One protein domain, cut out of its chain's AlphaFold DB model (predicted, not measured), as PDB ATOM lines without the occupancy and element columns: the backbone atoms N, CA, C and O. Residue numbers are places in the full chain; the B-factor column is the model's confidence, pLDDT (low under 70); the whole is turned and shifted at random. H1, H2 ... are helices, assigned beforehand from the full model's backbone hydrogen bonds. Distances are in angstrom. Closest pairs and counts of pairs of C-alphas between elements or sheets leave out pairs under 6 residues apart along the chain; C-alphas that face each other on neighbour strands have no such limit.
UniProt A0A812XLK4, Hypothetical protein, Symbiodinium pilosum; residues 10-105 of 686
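What this domain is: This is residues 10 to 105 of the 686 residues of the protein "Hypothetical protein" of Symbiodinium pilosum (UniProt A0A812XLK4). Look for little regular structure: residues 10 to 45, unnamed, lead to a loose head of short helices H1, H2 and H3, from which the longer H4 reaches as an arm. The 96 printed residues hold four named helices, H1 to H4 in order, with 33 residues, and no named strand: all helix. The whole is loose, radius of gyration of the C-alphas 16.1 A, spanning 48 by 28 by 22 A.

How they stand to each other: H1, residues 46 to 53, is close to but not clearly touching H2, residues 60 to 64; C-alphas 53 and 60 are closest, 5.4 A. H3, residues 74 to 78, touches no helix. H4, residues 83 to 97, touches H2 with residues 83 to 84 alone; C-alphas 63 and 83 are closest, 5.8 A. Every O i to N i+4 pair is within hydrogen-bond range in H2, H3 and H4; in H1, 3 of 4.

Where its parts are: Find C-alpha 46 at (230.421, -11.282, 35.634); H4 runs 21.0 A to C-alpha 97 at (240.932, 29.660, 49.929).

The domain as a whole: The printed part has no cut; residues 23 to 36 are under pLDDT 70, among others.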
ATOM      1  N   PHE A  10     248.625   8.326  38.991       42.41
ATOM      2  CA  PHE A  10     249.092   9.066  40.159       42.41
ATOM      3  C   PHE A  10     250.546   8.807  40.572       42.41
ATOM      4  O   PHE A  10     251.214   9.763  40.944       42.41
ATOM      5  N   GLN A  11     251.056   7.574  40.474       40.84
ATOM      6  CA  GLN A  11     252.469   7.292  40.781       40.84
ATOM      7  C   GLN A  11     253.431   7.929  39.763       40.84
ATOM      8  O   GLN A  11     254.590   8.169  40.083       40.84
ATOM      9  N   GLU A  12     252.948   8.254  38.559       37.25
ATOM     10  CA  GLU A  12     253.723   8.935  37.513       37.25
ATOM     11  C   GLU A  12     253.410  10.440  37.425       37.25
ATOM     12  O   GLU A  12     254.173  11.210  36.834       37.25
ATOM     13  N   SER A  13     252.300  10.904  38.011       38.81
ATOM     14  CA  SER A  13     251.915  12.310  37.970       38.81
ATOM     15  C   SER A  13     252.599  13.095  39.094       38.81
ATOM     16  O   SER A  13     252.098  13.194  40.212       38.81
ATOM     17  N   GLN A  14     253.691  13.763  38.728       43.28
ATOM     18  CA  GLN A  14     254.420  14.742  39.538       43.28
ATOM     19  C   GLN A  14     253.694  16.058  39.989       43.28
ATOM     20  O   GLN A  14     254.359  16.887  40.608       43.28
ATOM     21  N   PRO A  15     252.412  16.404  39.719       42.88
ATOM     22  CA  PRO A  15     251.911  17.727  40.130       42.88
ATOM     23  C   PRO A  15     251.435  17.863  41.590       42.88
ATOM     24  O   PRO A  15     251.139  18.982  42.005       42.88
ATOM     25  N   LEU A  16     251.302  16.784  42.374       48.59
ATOM     26  CA  LEU A  16     250.564  16.832  43.656       48.59
ATOM     27  C   LEU A  16     251.420  17.106  44.906       48.59
ATOM     28  O   LEU A  16     250.870  17.243  45.995       48.59
ATOM     29  N   HIS A  17     252.740  17.256  44.771       54.56
ATOM     30  CA  HIS A  17     253.661  17.358  45.918       54.56
ATOM     31  C   HIS A  17     253.622  18.703  46.660       54.56
ATOM     32  O   HIS A  17     254.176  18.827  47.743       54.56
ATOM     33  N   ASN A  18     252.964  19.718  46.095       57.53
ATOM     34  CA  ASN A  18     252.981  21.080  46.640       57.53
ATOM     35  C   ASN A  18     251.724  21.422  47.453       57.53
ATOM     36  O   ASN A  18     251.475  22.595  47.733       57.53
ATOM     37  N   LYS A  19     250.889  20.429  47.784       70.06
ATOM     38  CA  LYS A  19     249.679  20.618  48.593       70.06
ATOM     39  C   LYS A  19     249.793  19.804  49.889       70.06
ATOM     40  O   LYS A  19     249.774  18.579  49.802       70.06
ATOM     41  N   PRO A  20     249.859  20.447  51.072       71.19
ATOM     42  CA  PRO A  20     250.053  19.768  52.359       71.19
ATOM     43  C   PRO A  20     249.052  18.635  52.605       71.19
ATOM     44  O   PRO A  20     249.411  17.552  53.050       71.19
ATOM     45  N   TRP A  21     247.792  18.844  52.218       73.56
ATOM     46  CA  TRP A  21     246.728  17.854  52.369       73.56
ATOM     47  C   TRP A  21     246.810  16.678  51.387       73.56
ATOM     48  O   TRP A  21     245.956  15.803  51.462       73.56
ATOM     49  N   LEU A  22     247.786  16.617  50.476       74.25
ATOM     50  CA  LEU A  22     247.958  15.527  49.502       74.25
ATOM     51  C   LEU A  22     249.290  14.774  49.661       74.25
ATOM     52  O   LEU A  22     249.555  13.857  48.889       74.25
ATOM     53  N   LEU A  23     250.106  15.129  50.659       69.12
ATOM     54  CA  LEU A  23     251.467  14.605  50.826       69.12
ATOM     55  C   LEU A  23     251.547  13.111  51.150       69.12
ATOM     56  O   LEU A  23     252.548  12.486  50.819       69.12
ATOM     57  N   ASP A  24     250.501  12.524  51.730       66.06
ATOM     58  CA  ASP A  24     250.492  11.096  52.090       66.06
ATOM     59  C   ASP A  24     250.129  10.181  50.908       66.06
ATOM     60  O   ASP A  24     250.187   8.959  51.013       66.06
ATOM     61  N   LEU A  25     249.707  10.755  49.777       66.94
ATOM     62  CA  LEU A  25     249.210  10.010  48.615       66.94
ATOM     63  C   LEU A  25     250.285   9.374  47.713       66.94
ATOM     64  O   LEU A  25     249.977   8.341  47.121       66.94
ATOM     65  N   PRO A  26     251.506   9.930  47.555       58.53
ATOM     66  CA  PRO A  26     252.557   9.321  46.735       58.53
ATOM     67  C   PRO A  26     253.165   8.049  47.340       58.53
ATOM     68  O   PRO A  26     253.922   7.358  46.662       58.53
ATOM     69  N   GLN A  27     252.864   7.729  48.602       56.72
ATOM     70  CA  GLN A  27     253.268   6.460  49.197       56.72
ATOM     71  C   GLN A  27     252.522   5.350  48.449       56.72
ATOM     72  O   GLN A  27     251.307   5.425  48.281       56.72
ATOM     73  N   GLY A  28     253.243   4.368  47.905       58.12
ATOM     74  CA  GLY A  28     252.647   3.287  47.117       58.12
ATOM     75  C   GLY A  28     251.535   2.527  47.851       58.12
ATOM     76  O   GLY A  28     251.179   2.817  48.992       58.12
ATOM     77  N   CYS A  29     250.951   1.518  47.203       63.72
ATOM     78  CA  CYS A  29     249.941   0.709  47.880       63.72
ATOM     79  C   CYS A  29     250.527   0.094  49.166       63.72
ATOM     80  O   CYS A  29     251.582  -0.533  49.137       63.72
ATOM     81  N   SER A  30     249.831   0.234  50.294       62.47
ATOM     82  CA  SER A  30     250.234  -0.338  51.587       62.47
ATOM     83  C   SER A  30     249.921  -1.842  51.682       62.47
ATOM     84  O   SER A  30     249.571  -2.352  52.748       62.47
ATOM     85  N   CYS A  31     249.902  -2.534  50.546       65.50
ATOM     86  CA  CYS A  31     249.558  -3.943  50.455       65.50
ATOM     87  C   CYS A  31     250.801  -4.787  50.757       65.50
ATOM     88  O   CYS A  31     251.894  -4.391  50.351       65.50
ATOM     89  N   PRO A  32     250.667  -5.954  51.416       64.62
ATOM     90  CA  PRO A  32     251.760  -6.918  51.495       64.62
ATOM     91  C   PRO A  32     252.298  -7.207  50.089       64.62
ATOM     92  O   PRO A  32     251.505  -7.342  49.159       64.62
ATOM     93  N   ALA A  33     253.620  -7.311  49.924       58.16
ATOM     94  CA  ALA A  33     254.261  -7.478  48.612       58.16
ATOM     95  C   ALA A  33     253.762  -8.712  47.823       58.16
ATOM     96  O   ALA A  33     253.894  -8.763  46.604       58.16
ATOM     97  N   SER A  34     253.154  -9.679  48.514       58.62
ATOM     98  CA  SER A  34     252.557 -10.903  47.974       58.62
ATOM     99  C   SER A  34     251.055 -10.810  47.657       58.62
ATOM    100  O   SER A  34     250.477 -11.784  47.179       58.62
ATOM    101  N   ALA A  35     250.387  -9.682  47.925       64.75
ATOM    102  CA  ALA A  35     248.948  -9.552  47.708       64.75
ATOM    103  C   ALA A  35     248.609  -9.464  46.200       64.75
ATOM    104  O   ALA A  35     249.137  -8.590  45.504       64.75
ATOM    105  N   PRO A  36     247.709 -10.317  45.672       66.06
ATOM    106  CA  PRO A  36     247.376 -10.331  44.253       66.06
ATOM    107  C   PRO A  36     246.499  -9.131  43.880       66.06
ATOM    108  O   PRO A  36     245.306  -9.066  44.184       66.06
ATOM    109  N   HIS A  37     247.079  -8.181  43.158       72.75
ATOM    110  CA  HIS A  37     246.340  -7.048  42.625       72.75
ATOM    111  C   HIS A  37     245.471  -7.431  41.417       72.75
ATOM    112  O   HIS A  37     245.746  -8.396  40.707       72.75
ATOM    113  N   PHE A  38     244.383  -6.691  41.191       78.69
ATOM    114  CA  PHE A  38     243.561  -6.868  39.993       78.69
ATOM    115  C   PHE A  38     244.292  -6.303  38.767       78.69
ATOM    116  O   PHE A  38     244.732  -5.154  38.789       78.69
ATOM    117  N   VAL A  39     244.427  -7.106  37.712       80.12
ATOM    118  CA  VAL A  39     245.121  -6.718  36.476       80.12
ATOM    119  C   VAL A  39     244.192  -5.853  35.622       80.12
ATOM    120  O   VAL A  39     243.041  -6.214  35.386       80.12
ATOM    121  N   ILE A  40     244.681  -4.698  35.160       78.00
ATOM    122  CA  ILE A  40     243.917  -3.809  34.275       78.00
ATOM    123  C   ILE A  40     244.027  -4.321  32.837       78.00
ATOM    124  O   ILE A  40     244.865  -3.851  32.068       78.00
ATOM    125  N   GLU A  41     243.167  -5.261  32.465       80.31
ATOM    126  CA  GLU A  41     243.108  -5.795  31.105       80.31
ATOM    127  C   GLU A  41     241.667  -6.135  30.701       80.31
ATOM    128  O   GLU A  41     240.868  -6.589  31.518       80.31
ATOM    129  N   GLY A  42     241.323  -5.888  29.433       87.81
ATOM    130  CA  GLY A  42     240.044  -6.290  28.845       87.81
ATOM    131  C   GLY A  42     238.802  -5.534  29.345       87.81
ATOM    132  O   GLY A  42     238.835  -4.341  29.679       87.81
ATOM    133  N   THR A  43     237.669  -6.240  29.326       90.75
ATOM    134  CA  THR A  43     236.363  -5.777  29.819       90.75
ATOM    135  C   THR A  43     235.918  -6.631  31.001       90.75
ATOM    136  O   THR A  43     236.322  -7.786  31.132       90.75
ATOM    137  N   PHE A  44     235.089  -6.072  31.879       89.62
ATOM    138  CA  PHE A  44     234.561  -6.819  33.011       89.62
ATOM    139  C   PHE A  44     233.651  -7.963  32.531       89.62
ATOM    140  O   PHE A  44     232.636  -7.738  31.885       89.62
ATOM    141  N   ALA A  45     233.966  -9.204  32.882       89.88
ATOM    142  CA  ALA A  45     233.018 -10.319  32.905       89.88
ATOM    143  C   ALA A  45     232.308 -10.396  34.271       89.88
ATOM    144  O   ALA A  45     232.841  -9.898  35.266       89.88
ATOM    145  N   LYS A  46     231.161 -11.092  34.363       88.38
ATOM    146  CA  LYS A  46     230.421 -11.282  35.634       88.38
ATOM    147  C   LYS A  46     231.323 -11.755  36.788       88.38
ATOM    148  O   LYS A  46     231.281 -11.178  37.866       88.38
ATOM    149  N   ALA A  47     232.197 -12.735  36.542       85.50
ATOM    150  CA  ALA A  47     233.142 -13.235  37.547       85.50
ATOM    151  C   ALA A  47     234.204 -12.194  37.951       85.50
ATOM    152  O   ALA A  47     234.592 -12.101  39.114       85.50
ATOM    153  N   SER A  48     234.655 -11.372  37.001       86.88
ATOM    154  CA  SER A  48     235.676 -10.352  37.250       86.88
ATOM    155  C   SER A  48     235.141  -9.132  38.009       86.88
ATOM    156  O   SER A  48     235.906  -8.510  38.736       86.88
ATOM    157  N   VAL A  49     233.839  -8.823  37.904       87.81
ATOM    158  CA  VAL A  49     233.170  -7.798  38.730       87.81
ATOM    159  C   VAL A  49     233.238  -8.194  40.202       87.81
ATOM    160  O   VAL A  49     233.697  -7.412  41.028       87.81
ATOM    161  N   VAL A  50     232.873  -9.442  40.511       86.12
ATOM    162  CA  VAL A  50     232.933  -9.989  41.876       86.12
ATOM    163  C   VAL A  50     234.376 -10.009  42.387       86.12
ATOM    164  O   VAL A  50     234.650  -9.577  43.504       86.12
ATOM    165  N   ALA A  51     235.322 -10.445  41.550       84.31
ATOM    166  CA  ALA A  51     236.738 -10.469  41.910       84.31
ATOM    167  C   ALA A  51     237.340  -9.066  42.115       84.31
ATOM    168  O   ALA A  51     238.254  -8.912  42.925       84.31
ATOM    169  N   PHE A  52     236.861  -8.052  41.389       84.44
ATOM    170  CA  PHE A  52     237.284  -6.661  41.551       84.44
ATOM    171  C   PHE A  52     236.734  -6.059  42.845       84.44
ATOM    172  O   PHE A  52     237.490  -5.463  43.611       84.44
ATOM    173  N   ASP A  53     235.440  -6.253  43.110       82.94
ATOM    174  CA  ASP A  53     234.769  -5.719  44.296       82.94
ATOM    175  C   ASP A  53     235.335  -6.327  45.588       82.94
ATOM    176  O   ASP A  53     235.685  -5.596  46.509       82.94
ATOM    177  N   ALA A  54     235.596  -7.641  45.599       80.81
ATOM    178  CA  ALA A  54     236.218  -8.340  46.729       80.81
ATOM    179  C   ALA A  54     237.644  -7.853  47.063       80.81
ATOM    180  O   ALA A  54     238.118  -8.025  48.186       80.81
ATOM    181  N   ARG A  55     238.355  -7.260  46.096       78.06
ATOM    182  CA  ARG A  55     239.705  -6.694  46.287       78.06
ATOM    183  C   ARG A  55     239.672  -5.195  46.609       78.06
ATOM    184  O   ARG A  55     240.688  -4.621  47.012       78.06
ATOM    185  N   CYS A  56     238.522  -4.545  46.445       73.31
ATOM    186  CA  CYS A  56     238.329  -3.149  46.802       73.31
ATOM    187  C   CYS A  56     238.117  -3.034  48.318       73.31
ATOM    188  O   CYS A  56     237.224  -3.661  48.879       73.31
ATOM    189  N   LYS A  57     238.926  -2.228  49.019       69.19
ATOM    190  CA  LYS A  57     238.661  -1.947  50.439       69.19
ATOM    191  C   LYS A  57     237.424  -1.052  50.544       69.19
ATOM    192  O   LYS A  57     237.377  -0.018  49.884       69.19
ATOM    193  N   SER A  58     236.476  -1.455  51.390       74.94
ATOM    194  CA  SER A  58     235.091  -0.958  51.482       74.94
ATOM    195  C   SER A  58     234.158  -1.558  50.421       74.94
ATOM    196  O   SER A  58     233.419  -2.474  50.756       74.94
ATOM    197  N   SER A  59     234.180  -1.069  49.181       82.75
ATOM    198  CA  SER A  59     233.521  -1.655  47.996       82.75
ATOM    199  C   SER A  59     233.791  -0.755  46.787       82.75
ATOM    200  O   SER A  59     234.154   0.415  46.946       82.75
ATOM    201  N   ALA A  60     233.572  -1.249  45.569       82.62
ATOM    202  CA  ALA A  60     233.669  -0.444  44.355       82.62
ATOM    203  C   ALA A  60     232.705   0.755  44.390       82.62
ATOM    204  O   ALA A  60     233.102   1.855  44.009       82.62
ATOM    205  N   VAL A  61     231.497   0.572  44.938       85.38
ATOM    206  CA  VAL A  61     230.499   1.642  45.106       85.38
ATOM    207  C   VAL A  61     230.981   2.703  46.092       85.38
ATOM    208  O   VAL A  61     230.902   3.890  45.800       85.38
ATOM    209  N   ALA A  62     231.539   2.306  47.238       79.88
ATOM    210  CA  ALA A  62     232.046   3.261  48.224       79.88
ATOM    211  C   ALA A  62     233.234   4.078  47.687       79.88
ATOM    212  O   ALA A  62     233.409   5.246  48.035       79.88
ATOM    213  N   VAL A  63     234.059   3.468  46.834       76.44
ATOM    214  CA  VAL A  63     235.270   4.101  46.306       76.44
ATOM    215  C   VAL A  63     234.983   4.949  45.065       76.44
ATOM    216  O   VAL A  63     235.499   6.062  44.974       76.44
ATOM    217  N   PHE A  64     234.178   4.456  44.124       82.75
ATOM    218  CA  PHE A  64     233.956   5.074  42.809       82.75
ATOM    219  C   PHE A  64     232.540   5.625  42.597       82.75
ATOM    220  O   PHE A  64     232.299   6.268  41.578       82.75
ATOM    221  N   GLY A  65     231.617   5.394  43.531       84.00
ATOM    222  CA  GLY A  65     230.219   5.834  43.462       84.00
ATOM    223  C   GLY A  65     229.279   4.869  42.742       84.00
ATOM    224  O   GLY A  65     228.067   4.982  42.882       84.00
ATOM    225  N   GLU A  66     229.814   3.895  42.009       87.88
ATOM    226  CA  GLU A  66     229.045   2.869  41.304       87.88
ATOM    227  C   GLU A  66     229.821   1.544  41.275       87.88
ATOM    228  O   GLU A  66     230.980   1.506  41.680       87.88
ATOM    229  N   ALA A  67     229.171   0.453  40.864       88.31
ATOM    230  CA  ALA A  67     229.801  -0.855  40.671       88.31
ATOM    231  C   ALA A  67     230.145  -1.069  39.183       88.31
ATOM    232  O   ALA A  67     229.425  -0.560  38.319       88.31
ATOM    233  N   PRO A  68     231.206  -1.831  38.848       89.19
ATOM    234  CA  PRO A  68     231.535  -2.109  37.457       89.19
ATOM    235  C   PRO A  68     230.494  -3.038  36.822       89.19
ATOM    236  O   PRO A  68     230.025  -3.991  37.444       89.19
ATOM    237  N   VAL A  69     230.156  -2.777  35.558       91.25
ATOM    238  CA  VAL A  69     229.128  -3.529  34.820       91.25
ATOM    239  C   VAL A  69     229.787  -4.498  33.830       91.25
ATOM    240  O   VAL A  69     230.775  -4.123  33.190       91.25
ATOM    241  N   PRO A  70     229.264  -5.729  33.646       92.06
ATOM    242  CA  PRO A  70     229.770  -6.630  32.619       92.06
ATOM    243  C   PRO A  70     229.786  -5.985  31.219       92.06
ATOM    244  O   PRO A  70     228.813  -5.361  30.810       92.06
ATOM    245  N   GLY A  71     230.893  -6.125  30.488       88.31
ATOM    246  CA  GLY A  71     231.144  -5.496  29.187       88.31
ATOM    247  C   GLY A  71     231.821  -4.121  29.259       88.31
ATOM    248  O   GLY A  71     232.343  -3.644  28.252       88.31
ATOM    249  N   GLN A  72     231.893  -3.489  30.435       89.31
ATOM    250  CA  GLN A  72     232.586  -2.210  30.606       89.31
ATOM    251  C   GLN A  72     234.110  -2.396  30.569       89.31
ATOM    252  O   GLN A  72     234.648  -3.352  31.125       89.31
ATOM    253  N   SER A  73     234.831  -1.464  29.942       89.12
ATOM    254  CA  SER A  73     236.300  -1.479  29.928       89.12
ATOM    255  C   SER A  73     236.872  -1.323  31.339       89.12
ATOM    256  O   SER A  73     236.610  -0.319  32.012       89.12
ATOM    257  N   VAL A  74     237.725  -2.270  31.745       84.19
ATOM    258  CA  VAL A  74     238.413  -2.239  33.045       84.19
ATOM    259  C   VAL A  74     239.292  -0.994  33.153       84.19
ATOM    260  O   VAL A  74     239.284  -0.318  34.183       84.19
ATOM    261  N   ALA A  75     239.995  -0.636  32.074       78.81
ATOM    262  CA  ALA A  75     240.855   0.544  32.020       78.81
ATOM    263  C   ALA A  75     240.069   1.853  32.167       78.81
ATOM    264  O   ALA A  75     240.474   2.729  32.927       78.81
ATOM    265  N   SER A  76     238.933   1.982  31.473       79.88
ATOM    266  CA  SER A  76     238.103   3.191  31.549       79.88
ATOM    267  C   SER A  76     237.468   3.368  32.927       79.88
ATOM    268  O   SER A  76     237.430   4.482  33.442       79.88
ATOM    269  N   TYR A  77     236.968   2.287  33.525       83.25
ATOM    270  CA  TYR A  77     236.378   2.322  34.863       83.25
ATOM    271  C   TYR A  77     237.423   2.698  35.919       83.25
ATOM    272  O   TYR A  77     237.217   3.591  36.738       83.25
ATOM    273  N   SER A  78     238.595   2.072  35.825       76.50
ATOM    274  CA  SER A  78     239.731   2.284  36.720       76.50
ATOM    275  C   SER A  78     240.407   3.650  36.573       76.50
ATOM    276  O   SER A  78     241.213   4.030  37.421       76.50
ATOM    277  N   ALA A  79     240.114   4.392  35.501       70.44
ATOM    278  CA  ALA A  79     240.612   5.751  35.297       70.44
ATOM    279  C   ALA A  79     239.852   6.804  36.122       70.44
ATOM    280  O   ALA A  79     240.263   7.964  36.156       70.44
ATOM    281  N   ARG A  80     238.745   6.423  36.772       75.94
ATOM    282  CA  ARG A  80     237.960   7.321  37.620       75.94
ATOM    283  C   ARG A  80     238.684   7.640  38.919       75.94
ATOM    284  O   ARG A  80     239.436   6.833  39.461       75.94
ATOM    285  N   TYR A  81     238.408   8.827  39.438       74.06
ATOM    286  CA  TYR A  81     238.971   9.267  40.699       74.06
ATOM    287  C   TYR A  81     238.156   8.739  41.884       74.06
ATOM    288  O   TYR A  81     236.937   8.910  41.887       74.06
ATOM    289  N   PRO A  82     238.803   8.155  42.909       80.50
ATOM    290  CA  PRO A  82     238.121   7.792  44.142       80.50
ATOM    291  C   PRO A  82     237.413   8.993  44.784       80.50
ATOM    292  O   PRO A  82     238.008  10.067  44.913       80.50
ATOM    293  N   ILE A  83     236.178   8.810  45.251       78.62
ATOM    294  CA  ILE A  83     235.364   9.877  45.859       78.62
ATOM    295  C   ILE A  83     236.081  10.495  47.061       78.62
ATOM    296  O   ILE A  83     236.192  11.716  47.151       78.62
ATOM    297  N   ALA A  84     236.651   9.664  47.936       75.12
ATOM    298  CA  ALA A  84     237.391  10.129  49.108       75.12
ATOM    299  C   ALA A  84     238.595  11.019  48.738       75.12
ATOM    300  O   ALA A  84     238.915  11.975  49.447       75.12
ATOM    301  N   LEU A  85     239.250  10.746  47.602       76.31
ATOM    302  CA  LEU A  85     240.339  11.584  47.101       76.31
ATOM    303  C   LEU A  85     239.812  12.939  46.619       76.31
ATOM    304  O   LEU A  85     240.372  13.974  46.974       76.31
ATOM    305  N   MET A  86     238.729  12.939  45.840       78.94
ATOM    306  CA  MET A  86     238.103  14.168  45.345       78.94
ATOM    307  C   MET A  86     237.588  15.042  46.492       78.94
ATOM    308  O   MET A  86     237.825  16.248  46.492       78.94
ATOM    309  N   GLN A  87     236.987  14.439  47.519       80.69
ATOM    310  CA  GLN A  87     236.566  15.130  48.738       80.69
ATOM    311  C   GLN A  87     237.757  15.744  49.482       80.69
ATOM    312  O   GLN A  87     237.706  16.917  49.846       80.69
ATOM    313  N   ARG A  88     238.862  15.003  49.648       77.12
ATOM    314  CA  ARG A  88     240.089  15.515  50.282       77.12
ATOM    315  C   ARG A  88     240.708  16.672  49.490       77.12
ATOM    316  O   ARG A  88     241.142  17.658  50.084       77.12
ATOM    317  N   MET A  89     240.722  16.590  48.157       75.06
ATOM    318  CA  MET A  89     241.190  17.676  47.288       75.06
ATOM    319  C   MET A  89     240.298  18.921  47.392       75.06
ATOM    320  O   MET A  89     240.824  20.025  47.546       75.06
ATOM    321  N   ALA A  90     238.975  18.747  47.347       76.69
ATOM    322  CA  ALA A  90     238.005  19.834  47.440       76.69
ATOM    323  C   ALA A  90     238.034  20.518  48.816       76.69
ATOM    324  O   ALA A  90     238.142  21.740  48.888       76.69
ATOM    325  N   ALA A  91     238.025  19.737  49.901       79.38
ATOM    326  CA  ALA A  91     238.085  20.247  51.268       79.38
ATOM    327  C   ALA A  91     239.385  21.019  51.533       79.38
ATOM    328  O   ALA A  91     239.343  22.129  52.057       79.38
ATOM    329  N   GLY A  92     240.535  20.483  51.104       75.69
ATOM    330  CA  GLY A  92     241.819  21.176  51.236       75.69
ATOM    331  C   GLY A  92     241.896  22.460  50.406       75.69
ATOM    332  O   GLY A  92     242.419  23.469  50.874       75.69
ATOM    333  N   SER A  93     241.321  22.465  49.198       72.75
ATOM    334  CA  SER A  93     241.240  23.675  48.372       72.75
ATOM    335  C   SER A  93     240.356  24.753  49.004       72.75
ATOM    336  O   SER A  93     240.723  25.926  48.965       72.75
ATOM    337  N   LEU A  94     239.219  24.366  49.593       74.56
ATOM    338  CA  LEU A  94     238.303  25.278  50.284       74.56
ATOM    339  C   LEU A  94     238.906  25.826  51.586       74.56
ATOM    340  O   LEU A  94     238.731  26.998  51.905       74.56
ATOM    341  N   ALA A  95     239.632  24.995  52.335       72.31
ATOM    342  CA  ALA A  95     240.361  25.442  53.519       72.31
ATOM    343  C   ALA A  95     241.439  26.469  53.138       72.31
ATOM    344  O   ALA A  95     241.491  27.549  53.721       72.31
ATOM    345  N   ALA A  96     242.226  26.187  52.093       66.75
ATOM    346  CA  ALA A  96     243.267  27.090  51.614       66.75
ATOM    347  C   ALA A  96     242.716  28.421  51.078       66.75
ATOM    348  O   ALA A  96     243.329  29.462  51.303       66.75
ATOM    349  N   SER A  97     241.562  28.418  50.398       63.16
ATOM    350  CA  SER A  97     240.932  29.660  49.929       63.16
ATOM    351  C   SER A  97     240.377  30.520  51.068       63.16
ATOM    352  O   SER A  97     240.240  31.725  50.899       63.16
ATOM    353  N   ARG A  98     240.098  29.923  52.234       73.56
ATOM    354  CA  ARG A  98     239.654  30.610  53.458       73.56
ATOM    355  C   ARG A  98     240.806  30.991  54.401       73.56
ATOM    356  O   ARG A  98     240.557  31.326  55.552       73.56
ATOM    357  N   GLY A  99     242.060  30.901  53.949       62.06
ATOM    358  CA  GLY A  99     243.240  31.198  54.771       62.06
ATOM    359  C   GLY A  99     243.656  30.074  55.730       62.06
ATOM    360  O   GLY A  99     244.631  30.220  56.459       62.06
ATOM    361  N   GLY A 100     242.976  28.925  55.704       61.50
ATOM    362  CA  GLY A 100     243.380  27.711  56.410       61.50
ATOM    363  C   GLY A 100     244.546  27.031  55.695       61.50
ATOM    364  O   GLY A 100     244.360  26.075  54.942       61.50
ATOM    365  N   GLY A 101     245.757  27.551  55.880       56.53
ATOM    366  CA  GLY A 101     246.978  26.958  55.348       56.53
ATOM    367  C   GLY A 101     247.630  26.030  56.364       56.53
ATOM    368  O   GLY A 101     248.336  26.497  57.248       56.53
ATOM    369  N   CYS A 102     247.459  24.714  56.218       56.44
ATOM    370  CA  CYS A 102     248.407  23.779  56.826       56.44
ATOM    371  C   CYS A 102     249.764  24.026  56.143       56.44
ATOM    372  O   CYS A 102     249.826  24.041  54.912       56.44
ATOM    373  N   SER A 103     250.829  24.317  56.886       59.66
ATOM    374  CA  SER A 103     252.152  24.518  56.291       59.66
ATOM    375  C   SER A 103     252.642  23.205  55.672       59.66
ATOM    376  O   SER A 103     252.328  22.114  56.150       59.66
ATOM    377  N   LEU A 104     253.385  23.278  54.561       62.28
ATOM    378  CA  LEU A 104     254.074  22.089  54.056       62.28
ATOM    379  C   LEU A 104     255.110  21.667  55.112       62.28
ATOM    380  O   LEU A 104     255.962  22.496  55.435       62.28
ATOM    381  N   PRO A 105     255.083  20.429  55.633       63.44
ATOM    382  CA  PRO A 105     256.105  19.953  56.553       63.44
ATOM    383  C   PRO A 105     257.485  20.066  55.904       63.44
ATOM    384  O   PRO A 105     257.651  19.775  54.716       63.44
TER     385      PRO A 105